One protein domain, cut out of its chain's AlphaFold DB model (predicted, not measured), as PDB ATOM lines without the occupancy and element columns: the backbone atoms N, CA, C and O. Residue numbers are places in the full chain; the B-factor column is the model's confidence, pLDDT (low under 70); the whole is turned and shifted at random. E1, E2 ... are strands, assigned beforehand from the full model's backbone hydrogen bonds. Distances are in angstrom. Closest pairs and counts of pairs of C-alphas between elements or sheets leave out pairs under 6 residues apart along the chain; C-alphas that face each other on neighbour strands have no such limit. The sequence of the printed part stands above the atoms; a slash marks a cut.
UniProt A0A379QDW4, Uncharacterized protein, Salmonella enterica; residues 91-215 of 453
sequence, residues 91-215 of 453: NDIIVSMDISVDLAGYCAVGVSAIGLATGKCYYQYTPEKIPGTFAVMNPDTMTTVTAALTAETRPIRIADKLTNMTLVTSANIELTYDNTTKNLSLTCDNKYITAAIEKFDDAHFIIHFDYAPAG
ATOM      1  N   ASN A  91      93.096 168.128  28.787       87.25
ATOM      2  CA  ASN A  91      93.625 168.967  29.857       87.25
ATOM      3  C   ASN A  91      95.125 169.274  29.729       87.25
ATOM      4  O   ASN A  91      95.656 169.945  30.611       87.25
ATOM      5  N   ASP A  92      95.807 168.810  28.676       87.88
ATOM      6  CA  ASP A  92      97.201 169.195  28.453       87.88
ATOM      7  C   ASP A  92      97.289 170.701  28.166       87.88
ATOM      8  O   ASP A  92      96.476 171.272  27.422       87.88
ATOM      9  N   ILE A  93      98.280 171.330  28.797       88.06
ATOM     10  CA  ILE A  93      98.633 172.741  28.670       88.06
ATOM     11  C   ILE A  93      99.751 172.853  27.644       88.06
ATOM     12  O   ILE A  93     100.776 172.180  27.756       88.06
ATOM     13  N   ILE A  94      99.561 173.722  26.667       87.12
ATOM     14  CA  ILE A  94     100.511 173.985  25.598       87.12
ATOM     15  C   ILE A  94     101.213 175.296  25.914       87.12
ATOM     16  O   ILE A  94     100.571 176.321  26.140       87.12
ATOM     17  N   VAL A  95     102.537 175.244  25.944       87.94
ATOM     18  CA  VAL A  95     103.381 176.415  26.136       87.94
ATOM     19  C   VAL A  95     104.205 176.589  24.874       87.94
ATOM     20  O   VAL A  95     105.168 175.855  24.644       87.94
ATOM     21  N   SER A  96     103.809 177.538  24.037       85.12
ATOM     22  CA  SER A  96     104.593 177.956  22.882       85.12
ATOM     23  C   SER A  96     105.648 178.982  23.306       85.12
ATOM     24  O   SER A  96     105.634 179.504  24.421       85.12
ATOM     25  N   MET A  97     106.586 179.267  22.419       82.69
ATOM     26  CA  MET A  97     107.599 180.293  22.577       82.69
ATOM     27  C   MET A  97     107.787 181.064  21.286       82.69
ATOM     28  O   MET A  97     107.751 180.486  20.204       82.69
ATOM     29  N   ASP A  98     108.118 182.335  21.417       80.19
ATOM     30  CA  ASP A  98     108.892 183.042  20.413       80.19
ATOM     31  C   ASP A  98     110.162 183.601  21.045       80.19
ATOM     32  O   ASP A  98     110.318 183.630  22.266       80.19
ATOM     33  N   ILE A  99     111.109 183.977  20.196       75.19
ATOM     34  CA  ILE A  99     112.352 184.594  20.629       75.19
ATOM     35  C   ILE A  99     112.602 185.831  19.790       75.19
ATOM     36  O   ILE A  99     112.340 185.799  18.597       75.19
ATOM     37  N   SER A 100     113.120 186.902  20.372       72.88
ATOM     38  CA  SER A 100     113.517 188.107  19.658       72.88
ATOM     39  C   SER A 100     114.956 188.494  20.004       72.88
ATOM     40  O   SER A 100     115.529 188.025  20.989       72.88
ATOM     41  N   VAL A 101     115.560 189.315  19.150       66.50
ATOM     42  CA  VAL A 101     116.863 189.941  19.381       66.50
ATOM     43  C   VAL A 101     116.773 191.372  18.872       66.50
ATOM     44  O   VAL A 101     116.316 191.589  17.752       66.50
ATOM     45  N   ASP A 102     117.223 192.344  19.660       60.97
ATOM     46  CA  ASP A 102     117.284 193.751  19.234       60.97
ATOM     47  C   ASP A 102     118.591 194.036  18.475       60.97
ATOM     48  O   ASP A 102     119.373 194.920  18.816       60.97
ATOM     49  N   LEU A 103     118.880 193.205  17.468       53.00
ATOM     50  CA  LEU A 103     120.025 193.366  16.575       53.00
ATOM     51  C   LEU A 103     119.541 193.357  15.126       53.00
ATOM     52  O   LEU A 103     119.038 192.353  14.620       53.00
ATOM     53  N   ALA A 104     119.714 194.489  14.448       46.94
ATOM     54  CA  ALA A 104     119.414 194.632  13.029       46.94
ATOM     55  C   ALA A 104     120.258 193.657  12.183       46.94
ATOM     56  O   ALA A 104     121.469 193.571  12.374       46.94
ATOM     57  N   GLY A 105     119.635 192.944  11.236       46.47
ATOM     58  CA  GLY A 105     120.332 192.006  10.336       46.47
ATOM     59  C   GLY A 105     120.530 190.584  10.885       46.47
ATOM     60  O   GLY A 105     121.153 189.755  10.219       46.47
ATOM     61  N   TYR A 106     119.983 190.279  12.066       49.25
ATOM     62  CA  TYR A 106     120.114 188.976  12.716       49.25
ATOM     63  C   TYR A 106     118.794 188.205  12.795       49.25
ATOM     64  O   TYR A 106     117.713 188.763  12.982       49.25
ATOM     65  N   CYS A 107     118.905 186.879  12.702       56.31
ATOM     66  CA  CYS A 107     117.832 185.942  13.006       56.31
ATOM     67  C   CYS A 107     118.066 185.343  14.396       56.31
ATOM     68  O   CYS A 107     119.128 184.761  14.642       56.31
ATOM     69  N   ALA A 108     117.061 185.446  15.268       63.19
ATOM     70  CA  ALA A 108     117.034 184.739  16.540       63.19
ATOM     71  C   ALA A 108     116.351 183.378  16.368       63.19
ATOM     72  O   ALA A 108     115.293 183.269  15.740       63.19
ATOM     73  N   VAL A 109     116.952 182.345  16.948       68.31
ATOM     74  CA  VAL A 109     116.438 180.975  16.953       68.31
ATOM     75  C   VAL A 109     116.410 180.479  18.393       68.31
ATOM     76  O   VAL A 109     117.418 180.522  19.091       68.31
ATOM     77  N   GLY A 110     115.244 180.027  18.839       68.31
ATOM     78  CA  GLY A 110     115.016 179.462  20.158       68.31
ATOM     79  C   GLY A 110     114.688 177.987  20.011       68.31
ATOM     80  O   GLY A 110     113.688 177.632  19.388       68.31
ATOM     81  N   VAL A 111     115.525 177.120  20.572       69.31
ATOM     82  CA  VAL A 111     115.328 175.667  20.553       69.31
ATOM     83  C   VAL A 111     115.064 175.188  21.974       69.31
ATOM     84  O   VAL A 111     115.878 175.413  22.869       69.31
ATOM     85  N   SER A 112     113.944 174.496  22.181       70.31
ATOM     86  CA  SER A 112     113.677 173.775  23.427       70.31
ATOM     87  C   SER A 112     114.288 172.378  23.359       70.31
ATOM     88  O   SER A 112     114.071 171.644  22.394       70.31
ATOM     89  N   ALA A 113     115.000 171.965  24.410       53.53
ATOM     90  CA  ALA A 113     115.582 170.623  24.515       53.53
ATOM     91  C   ALA A 113     114.546 169.477  24.541       53.53
ATOM     92  O   ALA A 113     114.926 168.314  24.413       53.53
ATOM     93  N   ILE A 114     113.247 169.780  24.679       55.34
ATOM     94  CA  ILE A 114     112.158 168.789  24.595       55.34
ATOM     95  C   ILE A 114     111.890 168.372  23.129       55.34
ATOM     96  O   ILE A 114     111.255 167.348  22.887       55.34
ATOM     97  N   GLY A 115     112.442 169.096  22.143       47.59
ATOM     98  CA  GLY A 115     112.552 168.623  20.758       47.59
ATOM     99  C   GLY A 115     111.245 168.592  19.959       47.59
ATOM    100  O   GLY A 115     111.147 167.808  19.021       47.59
ATOM    101  N   LEU A 116     110.243 169.405  20.321       51.41
ATOM    102  CA  LEU A 116     108.936 169.404  19.643       51.41
ATOM    103  C   LEU A 116     108.825 170.421  18.500       51.41
ATOM    104  O   LEU A 116     108.193 170.099  17.501       51.41
ATOM    105  N   ALA A 117     109.438 171.604  18.625       51.88
ATOM    106  CA  ALA A 117     109.573 172.597  17.555       51.88
ATOM    107  C   ALA A 117     110.562 173.712  17.955       51.88
ATOM    108  O   ALA A 117     111.005 173.803  19.102       51.88
ATOM    109  N   THR A 118     110.927 174.556  16.986       51.69
ATOM    110  CA  THR A 118     111.873 175.675  17.140       51.69
ATOM    111  C   THR A 118     111.142 177.003  16.935       51.69
ATOM    112  O   THR A 118     110.494 177.172  15.907       51.69
ATOM    113  N   GLY A 119     111.260 177.951  17.869       49.50
ATOM    114  CA  GLY A 119     110.754 179.319  17.701       49.50
ATOM    115  C   GLY A 119     111.771 180.170  16.940       49.50
ATOM    116  O   GLY A 119     112.974 180.046  17.177       49.50
ATOM    117  N   LYS A 120     111.328 181.015  16.004       52.12
ATOM    118  CA  LYS A 120     112.227 181.855  15.188       52.12
ATOM    119  C   LYS A 120     111.677 183.275  15.044       52.12
ATOM    120  O   LYS A 120     110.469 183.480  14.947       52.12
ATOM    121  N   CYS A 121     112.571 184.257  14.965       42.47
ATOM    122  CA  CYS A 121     112.221 185.636  14.625       42.47
ATOM    123  C   CYS A 121     113.262 186.262  13.699       42.47
ATOM    124  O   CYS A 121     114.465 186.012  13.819       42.47
ATOM    125  N   TYR A 122     112.768 187.116  12.805       44.88
ATOM    126  CA  TYR A 122     113.532 187.883  11.827       44.88
ATOM    127  C   TYR A 122     113.339 189.372  12.115       44.88
ATOM    128  O   TYR A 122     112.509 190.043  11.499       44.88
ATOM    129  N   TYR A 123     114.069 189.881  13.106       35.62
ATOM    130  CA  TYR A 123     113.927 191.268  13.540       35.62
ATOM    131  C   TYR A 123     114.229 192.237  12.378       35.62
ATOM    132  O   TYR A 123     115.209 192.059  11.658       35.62
ATOM    133  N   GLN A 124     113.355 193.236  12.190       32.22
ATOM    134  CA  GLN A 124     113.318 194.237  11.100       32.22
ATOM    135  C   GLN A 124     112.881 193.785   9.697       32.22
ATOM    136  O   GLN A 124     112.614 194.655   8.868       32.22
ATOM    137  N   TYR A 125     112.738 192.487   9.420       33.41
ATOM    138  CA  TYR A 125     112.295 192.022   8.095       33.41
ATOM    139  C   TYR A 125     110.837 191.569   8.070       33.41
ATOM    140  O   TYR A 125     110.141 191.791   7.081       33.41
ATOM    141  N   THR A 126     110.346 191.016   9.182       36.19
ATOM    142  CA  THR A 126     108.918 190.795   9.409       36.19
ATOM    143  C   THR A 126     108.578 191.205  10.844       36.19
ATOM    144  O   THR A 126     109.275 190.803  11.773       36.19
ATOM    145  N   PRO A 127     107.511 191.989  11.083       43.19
ATOM    146  CA  PRO A 127     106.985 192.172  12.438       43.19
ATOM    147  C   PRO A 127     106.375 190.872  12.995       43.19
ATOM    148  O   PRO A 127     106.121 190.767  14.192       43.19
ATOM    149  N   GLU A 128     106.140 189.881  12.131       47.12
ATOM    150  CA  GLU A 128     105.609 188.573  12.491       47.12
ATOM    151  C   GLU A 128     106.702 187.698  13.116       47.12
ATOM    152  O   GLU A 128     107.678 187.318  12.463       47.12
ATOM    153  N   LYS A 129     106.520 187.387  14.402       59.34
ATOM    154  CA  LYS A 129     107.263 186.349  15.114       59.34
ATOM    155  C   LYS A 129     106.678 184.987  14.756       59.34
ATOM    156  O   LYS A 129     105.461 184.865  14.627       59.34
ATOM    157  N   ILE A 130     107.521 183.963  14.635       60.81
ATOM    158  CA  ILE A 130     107.063 182.607  14.328       60.81
ATOM    159  C   ILE A 130     107.186 181.769  15.601       60.81
ATOM    160  O   ILE A 130     108.301 181.371  15.967       60.81
ATOM    161  N   PRO A 131     106.064 181.546  16.311       64.81
ATOM    162  CA  PRO A 131     106.086 180.799  17.549       64.81
ATOM    163  C   PRO A 131     106.353 179.315  17.272       64.81
ATOM    164  O   PRO A 131     105.833 178.748  16.315       64.81
ATOM    165  N   GLY A 132     107.154 178.687  18.125       71.00
ATOM    166  CA  GLY A 132     107.328 177.235  18.185       71.00
ATOM    167  C   GLY A 132     106.839 176.682  19.521       71.00
ATOM    168  O   GLY A 132     106.542 177.433  20.443       71.00
ATOM    169  N   THR A 133     106.772 175.366  19.675       78.69
ATOM    170  CA  THR A 133     106.376 174.738  20.947       78.69
ATOM    171  C   THR A 133     107.548 174.616  21.931       78.69
ATOM    172  O   THR A 133     108.534 173.937  21.647       78.69
ATOM    173  N   PHE A 134     107.438 175.212  23.125       80.00
ATOM    174  CA  PHE A 134     108.453 175.102  24.181       80.00
ATOM    175  C   PHE A 134     108.250 173.872  25.072       80.00
ATOM    176  O   PHE A 134     109.201 173.127  25.322       80.00
ATOM    177  N   ALA A 135     107.020 173.657  25.551       83.75
ATOM    178  CA  ALA A 135     106.671 172.556  26.443       83.75
ATOM    179  C   ALA A 135     105.186 172.167  26.345       83.75
ATOM    180  O   ALA A 135     104.329 172.981  26.009       83.75
ATOM    181  N   VAL A 136     104.885 170.920  26.718       84.12
ATOM    182  CA  VAL A 136     103.517 170.444  26.964       84.12
ATOM    183  C   VAL A 136     103.434 169.934  28.399       84.12
ATOM    184  O   VAL A 136     104.157 169.008  28.767       84.12
ATOM    185  N   MET A 137     102.567 170.537  29.209       86.81
ATOM    186  CA  MET A 137     102.383 170.235  30.632       86.81
ATOM    187  C   MET A 137     101.039 169.549  30.868       86.81
ATOM    188  O   MET A 137     100.124 169.674  30.062       86.81
ATOM    189  N   ASN A 138     100.893 168.840  31.985       86.31
ATOM    190  CA  ASN A 138      99.622 168.224  32.352       86.31
ATOM    191  C   ASN A 138      99.300 168.572  33.812       86.31
ATOM    192  O   ASN A 138     100.049 168.149  34.690       86.31
ATOM    193  N   PRO A 139      98.214 169.297  34.121       83.12
ATOM    194  CA  PRO A 139      97.952 169.776  35.479       83.12
ATOM    195  C   PRO A 139      97.769 168.662  36.517       83.12
ATOM    196  O   PRO A 139      97.960 168.908  37.706       83.12
ATOM    197  N   ASP A 140      97.419 167.449  36.082       83.44
ATOM    198  CA  ASP A 140      97.169 166.315  36.974       83.44
ATOM    199  C   ASP A 140      98.435 165.495  37.256       83.44
ATOM    200  O   ASP A 140      98.521 164.815  38.277       83.44
ATOM    201  N   THR A 141      99.420 165.530  36.352       80.81
ATOM    202  CA  THR A 141     100.598 164.642  36.408       80.81
ATOM    203  C   THR A 141     101.940 165.367  36.341       80.81
ATOM    204  O   THR A 141     102.956 164.798  36.733       80.81
ATOM    205  N   MET A 142     101.966 166.609  35.858       78.88
ATOM    206  CA  MET A 142     103.173 167.378  35.565       78.88
ATOM    207  C   MET A 142     102.883 168.887  35.582       78.88
ATOM    208  O   MET A 142     102.715 169.524  34.540       78.88
ATOM    209  N   THR A 143     102.828 169.459  36.785       85.12
ATOM    210  CA  THR A 143     102.625 170.902  37.009       85.12
ATOM    211  C   THR A 143     103.906 171.719  36.895       85.12
ATOM    212  O   THR A 143     103.832 172.941  36.823       85.12
ATOM    213  N   THR A 144     105.076 171.073  36.889       87.50
ATOM    214  CA  THR A 144     106.380 171.725  36.716       87.50
ATOM    215  C   THR A 144     107.177 171.027  35.620       87.50
ATOM    216  O   THR A 144     107.210 169.796  35.575       87.50
ATOM    217  N   VAL A 145     107.805 171.810  34.742       86.06
ATOM    218  CA  VAL A 145     108.681 171.336  33.663       86.06
ATOM    219  C   VAL A 145     109.956 172.165  33.660       86.06
ATOM    220  O   VAL A 145     109.894 173.389  33.672       86.06
ATOM    221  N   THR A 146     111.105 171.499  33.583       84.56
ATOM    222  CA  THR A 146     112.398 172.153  33.368       84.56
ATOM    223  C   THR A 146     112.895 171.808  31.972       84.56
ATOM    224  O   THR A 146     113.004 170.631  31.627       84.56
ATOM    225  N   ALA A 147     113.204 172.825  31.171       79.81
ATOM    226  CA  ALA A 147     113.716 172.666  29.817       79.81
ATOM    227  C   ALA A 147     114.856 173.651  29.557       79.81
ATOM    228  O   ALA A 147     114.813 174.799  29.999       79.81
ATOM    229  N   ALA A 148     115.873 173.209  28.821       79.75
ATOM    230  CA  ALA A 148     116.892 174.121  28.324       79.75
ATOM    231  C   ALA A 148     116.358 174.845  27.079       79.75
ATOM    232  O   ALA A 148     115.930 174.196  26.122       79.75
ATOM    233  N   LEU A 149     116.401 176.176  27.110       80.19
ATOM    234  CA  LEU A 149     116.313 177.035  25.939       80.19
ATOM    235  C   LEU A 149     117.729 177.243  25.410       80.19
ATOM    236  O   LEU A 149     118.555 177.857  26.086       80.19
ATOM    237  N   THR A 150     118.000 176.780  24.198       77.06
ATOM    238  CA  THR A 150     119.160 177.233  23.429       77.06
ATOM    239  C   THR A 150     118.715 178.423  22.595       77.06
ATOM    240  O   THR A 150     117.888 178.274  21.697       77.06
ATOM    241  N   ALA A 151     119.232 179.603  22.925       72.69
ATOM    242  CA  ALA A 151     119.033 180.817  22.156       72.69
ATOM    243  C   ALA A 151     120.261 181.051  21.285       72.69
ATOM    244  O   ALA A 151     121.395 181.134  21.763       72.69
ATOM    245  N   GLU A 152     120.022 181.158  19.992       69.00
ATOM    246  CA  GLU A 152     121.045 181.376  18.993       69.00
ATOM    247  C   GLU A 152     120.715 182.647  18.234       69.00
ATOM    248  O   GLU A 152     119.559 182.902  17.896       69.00
ATOM    249  N   THR A 153     121.739 183.432  17.928       60.12
ATOM    250  CA  THR A 153     121.616 184.466  16.911       60.12
ATOM    251  C   THR A 153     122.616 184.203  15.802       60.12
ATOM    252  O   THR A 153     123.760 183.805  16.050       60.12
ATOM    253  N   ARG A 154     122.149 184.366  14.567       54.12
ATOM    254  CA  ARG A 154     122.935 184.157  13.355       54.12
ATOM    255  C   ARG A 154     122.679 185.297  12.371       54.12
ATOM    256  O   ARG A 154     121.522 185.706  12.230       54.12
ATOM    257  N   PRO A 155     123.715 185.796  11.677       49.66
ATOM    258  CA  PRO A 155     123.500 186.683  10.543       49.66
ATOM    259  C   PRO A 155     122.723 185.932   9.449       49.66
ATOM    260  O   PRO A 155     122.830 184.707   9.315       49.66
ATOM    261  N   ILE A 156     121.904 186.649   8.680       45.47
ATOM    262  CA  ILE A 156     121.149 186.069   7.558       45.47
ATOM    263  C   ILE A 156     122.150 185.613   6.464       45.47
ATOM    264  O   ILE A 156     123.059 186.358   6.115       45.47
ATOM    265  N   ARG A 157     122.030 184.363   5.980       38.12
ATOM    266  CA  ARG A 157     123.041 183.620   5.177       38.12
ATOM    267  C   ARG A 157     123.078 183.940   3.665       38.12
ATOM    268  O   ARG A 157     122.043 184.271   3.096       38.12
ATOM    269  N   ILE A 158     124.233 183.646   3.025       34.41
ATOM    270  CA  ILE A 158     124.370 183.209   1.608       34.41
ATOM    271  C   ILE A 158     124.155 181.694   1.489       34.41
ATOM    272  O   ILE A 158     124.664 180.935   2.317       34.41
ATOM    273  N   ALA A 159     123.500 181.243   0.419       31.39
ATOM    274  CA  ALA A 159     123.304 179.838   0.053       31.39
ATOM    275  C   ALA A 159     124.587 178.986  -0.157       31.39
ATOM    276  O   ALA A 159     124.517 177.770  -0.002       31.39
ATOM    277  N   ASP A 160     125.760 179.578  -0.423       27.95
ATOM    278  CA  ASP A 160     126.947 178.868  -0.938       27.95
ATOM    279  C   ASP A 160     128.236 178.967  -0.092       27.95
ATOM    280  O   ASP A 160     129.252 178.369  -0.460       27.95
ATOM    281  N   LYS A 161     128.242 179.651   1.066       31.59
ATOM    282  CA  LYS A 161     129.396 179.631   1.993       31.59
ATOM    283  C   LYS A 161     128.978 179.576   3.461       31.59
ATOM    284  O   LYS A 161     128.314 180.456   3.995       31.59
ATOM    285  N   LEU A 162     129.388 178.491   4.116       31.20
ATOM    286  CA  LEU A 162     129.190 178.247   5.540       31.20
ATOM    287  C   LEU A 162     130.196 179.067   6.349       31.20
ATOM    288  O   LEU A 162     131.349 178.660   6.493       31.20
ATOM    289  N   THR A 163     129.737 180.162   6.942       35.50
ATOM    290  CA  THR A 163     130.467 180.816   8.030       35.50
ATOM    291  C   THR A 163     129.645 180.717   9.305       35.50
ATOM    292  O   THR A 163     128.596 181.340   9.451       35.50
ATOM    293  N   ASN A 164     130.090 179.846  10.211       39.91
ATOM    294  CA  ASN A 164     129.421 179.557  11.472       39.91
ATOM    295  C   ASN A 164     129.987 180.460  12.566       39.91
ATOM    296  O   ASN A 164     130.899 180.058  13.286       39.91
ATOM    297  N   MET A 165     129.425 181.649  12.729       46.38
ATOM    298  CA  MET A 165     129.468 182.288  14.036       46.38
ATOM    299  C   MET A 165     128.050 182.456  14.532       46.38
ATOM    300  O   MET A 165     127.336 183.406  14.224       46.38
ATOM    301  N   THR A 166     127.646 181.430  15.262       53.88
ATOM    302  CA  THR A 166     126.421 181.418  16.034       53.88
ATOM    303  C   THR A 166     126.792 181.890  17.432       53.88
ATOM    304  O   THR A 166     127.589 181.236  18.108       53.88
ATOM    305  N   LEU A 167     126.237 183.018  17.878       58.53
ATOM    306  CA  LEU A 167     126.319 183.380  19.290       58.53
ATOM    307  C   LEU A 167     125.240 182.588  20.020       58.53
ATOM    308  O   LEU A 167     124.056 182.931  19.969       58.53
ATOM    309  N   VAL A 168     125.669 181.501  20.657       67.00
ATOM    310  CA  VAL A 168     124.800 180.575  21.381       67.00
ATOM    311  C   VAL A 168     124.859 180.888  22.868       67.00
ATOM    312  O   VAL A 168     125.936 180.944  23.462       67.00
ATOM    313  N   THR A 169     123.697 181.024  23.491       73.31
ATOM    314  CA  THR A 169     123.564 180.909  24.939       73.31
ATOM    315  C   THR A 169     122.530 179.844  25.267       73.31
ATOM    316  O   THR A 169     121.623 179.564  24.484       73.31
ATOM    317  N   SER A 170     122.660 179.244  26.443       79.88
ATOM    318  CA  SER A 170     121.666 178.315  26.961       79.88
ATOM    319  C   SER A 170     121.150 178.830  28.296       79.88
ATOM    320  O   SER A 170     121.931 179.227  29.162       79.88
ATOM    321  N   ALA A 171     119.834 178.817  28.472       81.81
ATOM    322  CA  ALA A 171     119.179 179.078  29.746       81.81
ATOM    323  C   ALA A 171     118.381 177.850  30.166       81.81
ATOM    324  O   ALA A 171     117.680 177.249  29.356       81.81
ATOM    325  N   ASN A 172     118.459 177.496  31.445       86.06
ATOM    326  CA  ASN A 172     117.525 176.540  32.020       86.06
ATOM    327  C   ASN A 172     116.275 177.307  32.438       86.06
ATOM    328  O   ASN A 172     116.354 178.206  33.275       86.06
ATOM    329  N   ILE A 173     115.149 176.954  31.832       88.19
ATOM    330  CA  ILE A 173     113.847 177.539  32.118       88.19
ATOM    331  C   ILE A 173     113.053 176.531  32.937       88.19
ATOM    332  O   ILE A 173     112.854 175.389  32.515       88.19
ATOM    333  N   GLU A 174     112.590 176.961  34.102       91.50
ATOM    334  CA  GLU A 174     111.618 176.222  34.896       91.50
ATOM    335  C   GLU A 174     110.245 176.865  34.720       91.50
ATOM    336  O   GLU A 174     110.082 178.070  34.894       91.50
ATOM    337  N   LEU A 175     109.267 176.052  34.336       91.88
ATOM    338  CA  LEU A 175     107.878 176.445  34.167       91.88
ATOM    339  C   LEU A 175     107.028 175.782  35.233       91.88
ATOM    340  O   LEU A 175     107.076 174.560  35.382       91.88
ATOM    341  N   THR A 176     106.186 176.563  35.901       93.88
ATOM    342  CA  THR A 176     105.235 176.061  36.896       93.88
ATOM    343  C   THR A 176     103.831 176.557  36.577       93.88
ATOM    344  O   THR A 176     103.584 177.762  36.518       93.88
ATOM    345  N   TYR A 177     102.904 175.617  36.390       93.38
ATOM    346  CA  TYR A 177     101.485 175.883  36.179       93.38
ATOM    347  C   TYR A 177     100.712 175.762  37.496       93.38
ATOM    348  O   TYR A 177     100.701 174.702  38.129       93.38
ATOM    349  N   ASP A 178     100.024 176.832  37.889       91.81
ATOM    350  CA  ASP A 178      99.123 176.840  39.040       91.81
ATOM    351  C   ASP A 178      97.706 176.457  38.593       91.81
ATOM    352  O   ASP A 178      96.999 177.220  37.930       91.81
ATOM    353  N   ASN A 179      97.268 175.262  38.994       87.75
ATOM    354  CA  ASN A 179      95.957 174.727  38.634       87.75
ATOM    355  C   ASN A 179      94.779 175.468  39.305       87.75
ATOM    356  O   ASN A 179      93.637 175.329  38.862       87.75
ATOM    357  N   THR A 180      95.042 176.251  40.352       88.88
ATOM    358  CA  THR A 180      94.054 177.062  41.077       88.88
ATOM    359  C   THR A 180      93.839 178.393  40.375       88.88
ATOM    360  O   THR A 180      92.700 178.763  40.097       88.88
ATOM    361  N   THR A 181      94.924 179.109  40.068       90.31
ATOM    362  CA  THR A 181      94.841 180.426  39.418       90.31
ATOM    363  C   THR A 181      94.818 180.343  37.895       90.31
ATOM    364  O   THR A 181      94.617 181.363  37.244       90.31
ATOM    365  N   LYS A 182      95.048 179.151  37.326       90.75
ATOM    366  CA  LYS A 182      95.157 178.904  35.879       90.75
ATOM    367  C   LYS A 182      96.208 179.801  35.223       90.75
ATOM    368  O   LYS A 182      95.973 180.353  34.151       90.75
ATOM    369  N   ASN A 183      97.345 179.982  35.893       93.19
ATOM    370  CA  ASN A 183      98.439 180.829  35.419       93.19
ATOM    371  C   ASN A 183      99.736 180.036  35.319       93.19
ATOM    372  O   ASN A 183      99.965 179.097  36.082       93.19
ATOM    373  N   LEU A 184     100.584 180.461  34.387       93.81
ATOM    374  CA  LEU A 184     101.935 179.960  34.212       93.81
ATOM    375  C   LEU A 184     102.920 180.947  34.844       93.81
ATOM    376  O   LEU A 184     102.779 182.161  34.700       93.81
ATOM    377  N   SER A 185     103.917 180.417  35.537       93.75
ATOM    378  CA  SER A 185     105.067 181.165  36.037       93.75
ATOM    379  C   SER A 185     106.349 180.572  35.469       93.75
ATOM    380  O   SER A 185     106.395 179.387  35.131       93.75
ATOM    381  N   LEU A 186     107.361 181.424  35.329       93.56
ATOM    382  CA  LEU A 186     108.643 181.101  34.724       93.56
ATOM    383  C   LEU A 186     109.776 181.589  35.628       93.56
ATOM    384  O   LEU A 186     109.751 182.720  36.114       93.56
ATOM    385  N   THR A 187     110.794 180.749  35.772       91.00
ATOM    386  CA  THR A 187     112.088 181.085  36.364       91.00
ATOM    387  C   THR A 187     113.179 180.883  35.314       91.00
ATOM    388  O   THR A 187     113.310 179.799  34.745       91.00
ATOM    389  N   CYS A 188     113.960 181.932  35.045       85.06
ATOM    390  CA  CYS A 188     115.086 181.934  34.108       85.06
ATOM    391  C   CYS A 188     116.300 182.562  34.801       85.06
ATOM    392  O   CYS A 188     116.262 183.742  35.145       85.06
ATOM    393  N   ASP A 189     117.366 181.787  35.012       77.94
ATOM    394  CA  ASP A 189     118.628 182.293  35.568       77.94
ATOM    395  C   ASP A 189     119.668 182.458  34.451       77.94
ATOM    396  O   ASP A 189     120.597 181.663  34.295       77.94
ATOM    397  N   ASN A 190     119.455 183.453  33.585       82.00
ATOM    398  CA  ASN A 190     120.401 183.814  32.533       82.00
ATOM    399  C   ASN A 190     120.382 185.329  32.292       82.00
ATOM    400  O   ASN A 190     119.363 185.910  31.939       82.00
ATOM    401  N   LYS A 191     121.543 185.975  32.439       79.81
ATOM    402  CA  LYS A 191     121.695 187.433  32.291       79.81
ATOM    403  C   LYS A 191     121.515 187.964  30.859       79.81
ATOM    404  O   LYS A 191     121.455 189.173  30.679       79.81
ATOM    405  N   TYR A 192     121.485 187.083  29.862       76.50
ATOM    406  CA  TYR A 192     121.323 187.413  28.444       76.50
ATOM    407  C   TYR A 192     119.924 187.104  27.918       76.50
ATOM    408  O   TYR A 192     119.631 187.451  26.781       76.50
ATOM    409  N   ILE A 193     119.070 186.434  28.691       82.00
ATOM    410  CA  ILE A 193     117.719 186.074  28.259       82.00
ATOM    411  C   ILE A 193     116.726 186.659  29.249       82.00
ATOM    412  O   ILE A 193     116.724 186.312  30.429       82.00
ATOM    413  N   THR A 194     115.840 187.503  28.742       86.94
ATOM    414  CA  THR A 194     114.641 187.919  29.469       86.94
ATOM    415  C   THR A 194     113.422 187.229  28.873       86.94
ATOM    416  O   THR A 194     113.481 186.709  27.758       86.94
ATOM    417  N   ALA A 195     112.340 187.136  29.643       89.81
ATOM    418  CA  ALA A 195     111.144 186.433  29.211       89.81
ATOM    419  C   ALA A 195     109.876 187.094  29.754       89.81
ATOM    420  O   ALA A 195     109.844 187.549  30.901       89.81
ATOM    421  N   ALA A 196     108.822 187.082  28.946       90.19
ATOM    422  CA  ALA A 196     107.469 187.467  29.325       90.19
ATOM    423  C   ALA A 196     106.484 186.355  28.943       90.19
ATOM    424  O   ALA A 196     106.691 185.656  27.957       90.19
ATOM    425  N   ILE A 197     105.411 186.189  29.718       92.38
ATOM    426  CA  ILE A 197     104.355 185.208  29.434       92.38
ATOM    427  C   ILE A 197     103.112 185.949  28.947       92.38
ATOM    428  O   ILE A 197     102.572 186.792  29.665       92.38
ATOM    429  N   GLU A 198     102.623 185.577  27.771       92.19
ATOM    430  CA  GLU A 198     101.286 185.898  27.283       92.19
ATOM    431  C   GLU A 198     100.353 184.700  27.505       92.19
ATOM    432  O   GLU A 198     100.674 183.553  27.182       92.19
ATOM    433  N   LYS A 199      99.173 184.962  28.074       92.12
ATOM    434  CA  LYS A 199      98.121 183.959  28.256       92.12
ATOM    435  C   LYS A 199      97.083 184.110  27.148       92.12
ATOM    436  O   LYS A 199      96.371 185.111  27.128       92.12
ATOM    437  N   PHE A 200      96.956 183.096  26.293       83.88
ATOM    438  CA  PHE A 200      95.901 183.038  25.276       83.88
ATOM    439  C   PHE A 200      94.600 182.522  25.882       83.88
ATOM    440  O   PHE A 200      93.549 183.144  25.742       83.88
ATOM    441  N   ASP A 201      94.681 181.406  26.607       86.25
ATOM    442  CA  ASP A 201      93.572 180.825  27.359       86.25
ATOM    443  C   ASP A 201      94.091 180.012  28.566       86.25
ATOM    444  O   ASP A 201      95.268 180.071  28.917       86.25
ATOM    445  N   ASP A 202      93.212 179.295  29.272       87.38
ATOM    446  CA  ASP A 202      93.588 178.509  30.462       87.38
ATOM    447  C   ASP A 202      94.478 177.291  30.157       87.38
ATOM    448  O   ASP A 202      95.043 176.700  31.086       87.38
ATOM    449  N   ALA A 203      94.585 176.915  28.880       84.56
ATOM    450  CA  ALA A 203      95.345 175.788  28.374       84.56
ATOM    451  C   ALA A 203      96.481 176.177  27.415       84.56
ATOM    452  O   ALA A 203      97.334 175.328  27.181       84.56
ATOM    453  N   HIS A 204      96.531 177.400  26.884       86.56
ATOM    454  CA  HIS A 204      97.538 177.851  25.923       86.56
ATOM    455  C   HIS A 204      98.237 179.142  26.379       86.56
ATOM    456  O   HIS A 204      97.602 180.165  26.653       86.56
ATOM    457  N   PHE A 205      99.569 179.094  26.414       90.25
ATOM    458  CA  PHE A 205     100.448 180.199  26.796       90.25
ATOM    459  C   PHE A 205     101.544 180.379  25.746       90.25
ATOM    460  O   PHE A 205     101.998 179.396  25.164       90.25
ATOM    461  N   ILE A 206     102.012 181.611  25.552       87.94
ATOM    462  CA  ILE A 206     103.217 181.906  24.771       87.94
ATOM    463  C   ILE A 206     104.246 182.559  25.686       87.94
ATOM    464  O   ILE A 206     103.931 183.470  26.447       87.94
ATOM    465  N   ILE A 207     105.484 182.080  25.625       88.75
ATOM    466  CA  ILE A 207     106.627 182.730  26.260       88.75
ATOM    467  C   ILE A 207     107.364 183.548  25.202       88.75
ATOM    468  O   ILE A 207     107.893 182.989  24.245       88.75
ATOM    469  N   HIS A 208     107.433 184.858  25.390       88.19
ATOM    470  CA  HIS A 208     108.264 185.735  24.576       88.19
ATOM    471  C   HIS A 208     109.637 185.841  25.217       88.19
ATOM    472  O   HIS A 208     109.771 186.447  26.281       88.19
ATOM    473  N   PHE A 209     110.645 185.239  24.600       85.44
ATOM    474  CA  PHE A 209     112.030 185.394  25.015       85.44
ATOM    475  C   PHE A 209     112.664 186.579  24.288       85.44
ATOM    476  O   PHE A 209     112.571 186.671  23.071       85.44
ATOM    477  N   ASP A 210     113.383 187.435  25.003       82.50
ATOM    478  CA  ASP A 210     114.262 188.432  24.394       82.50
ATOM    479  C   ASP A 210     115.706 188.068  24.722       82.50
ATOM    480  O   ASP A 210     116.107 188.002  25.890       82.50
ATOM    481  N   TYR A 211     116.479 187.799  23.675       77.50
ATOM    482  CA  TYR A 211     117.884 187.443  23.761       77.50
ATOM    483  C   TYR A 211     118.749 188.679  23.513       77.50
ATOM    484  O   TYR A 211     118.734 189.262  22.433       77.50
ATOM    485  N   ALA A 212     119.533 189.057  24.519       74.31
ATOM    486  CA  ALA A 212     120.554 190.093  24.468       74.31
ATOM    487  C   ALA A 212     121.945 189.428  24.415       74.31
ATOM    488  O   ALA A 212     122.566 189.222  25.465       74.31
ATOM    489  N   PRO A 213     122.438 189.028  23.228       62.09
ATOM    490  CA  PRO A 213     123.745 188.390  23.105       62.09
ATOM    491  C   PRO A 213     124.852 189.317  23.620       62.09
ATOM    492  O   PRO A 213     124.889 190.499  23.288       62.09
ATOM    493  N   ALA A 214     125.791 188.772  24.395       49.28
ATOM    494  CA  ALA A 214     127.058 189.441  24.676       49.28
ATOM    495  C   ALA A 214     128.153 188.842  23.799       49.28
ATOM    496  O   ALA A 214     128.549 187.692  23.980       49.28
ATOM    497  N   GLY A 215     128.624 189.629  22.842       46.94
ATOM    498  CA  GLY A 215     129.611 189.221  21.854       46.94
ATOM    499  C   GLY A 215     129.611 190.173  20.663       46.94
ATOM    500  O   GLY A 215     128.749 191.045  20.562       46.94
TER     501      GLY A 215
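This is residues 91 to 215 of the 453 residues of an uncharacterized protein of Salmonella enterica (UniProt A0A379QDW4). Two strongly twisted sheets lie partly face to face as an elongated sandwich; the five-stranded one, E3 E2 E5 E6 E7, is curled like part of a barrel and wraps over the four-stranded one, E4 E1 E9 E8. The link between the long strands E5 and E6 reaches out at one end, to Asp 160. The printed part has 125 residues, no named helix and nine strands, E1 to E9 along the chain: all strand. The larger sheet is antiparallel, the other mixed. The whole is compact, radius of gyration of the C-alphas 15.1 A, spanning 51 by 26 by 22 A.

In the larger sheet, E5 (residues 144 to 155), E6 (167 to 178) and E7 (183 to 188) form a meander, each strand the antiparallel neighbour of the one before, with N 149 and O 171 at 2.8 A and N 185 and O 176 at 2.8 A. E2 (106 to 112) is antiparallel to E5, N 109 and O 152 at 2.8 A, and forms a hairpin with edge strand E3 (118 to 122), N 110 and O 119 at 2.8 A. In the other sheet, E1 (93 to 100) and E9 (204 to 211) are parallel at 24 degrees, N 98 and O 207 at 2.9 A. Edge strands E4 (132 to 137) and E8 (193 to 199) are antiparallel to E1 and E9, N 95 and O 135 at 2.9 A, N 208 and O 196 at 2.8 A. Between the sheets, the closest C-alphas of E3 and E4 are Gly 119 and Gly 132, 4.0 A; those of E7 and E8 are Leu 184 and Ile 197, 7.5 A. E1 and E6 are apart.

E5 is 34.7 A long and E6 34.2 A; E1 measures 23.2 A and E9 22.6 A. E1 begins at C-alpha 93 (98.633, 172.741, 28.670), and E9 ends at C-alpha 211 (117.884, 187.443, 23.761).

The C-alphas farthest apart, Asp 160 and Thr 180, are 53.4 A apart. The printed part has no cut; the link E5 to E6 is long. pLDDT is under 70 at residues 101 to 111, 113 to 131, 152 to 168 and 213 to 215.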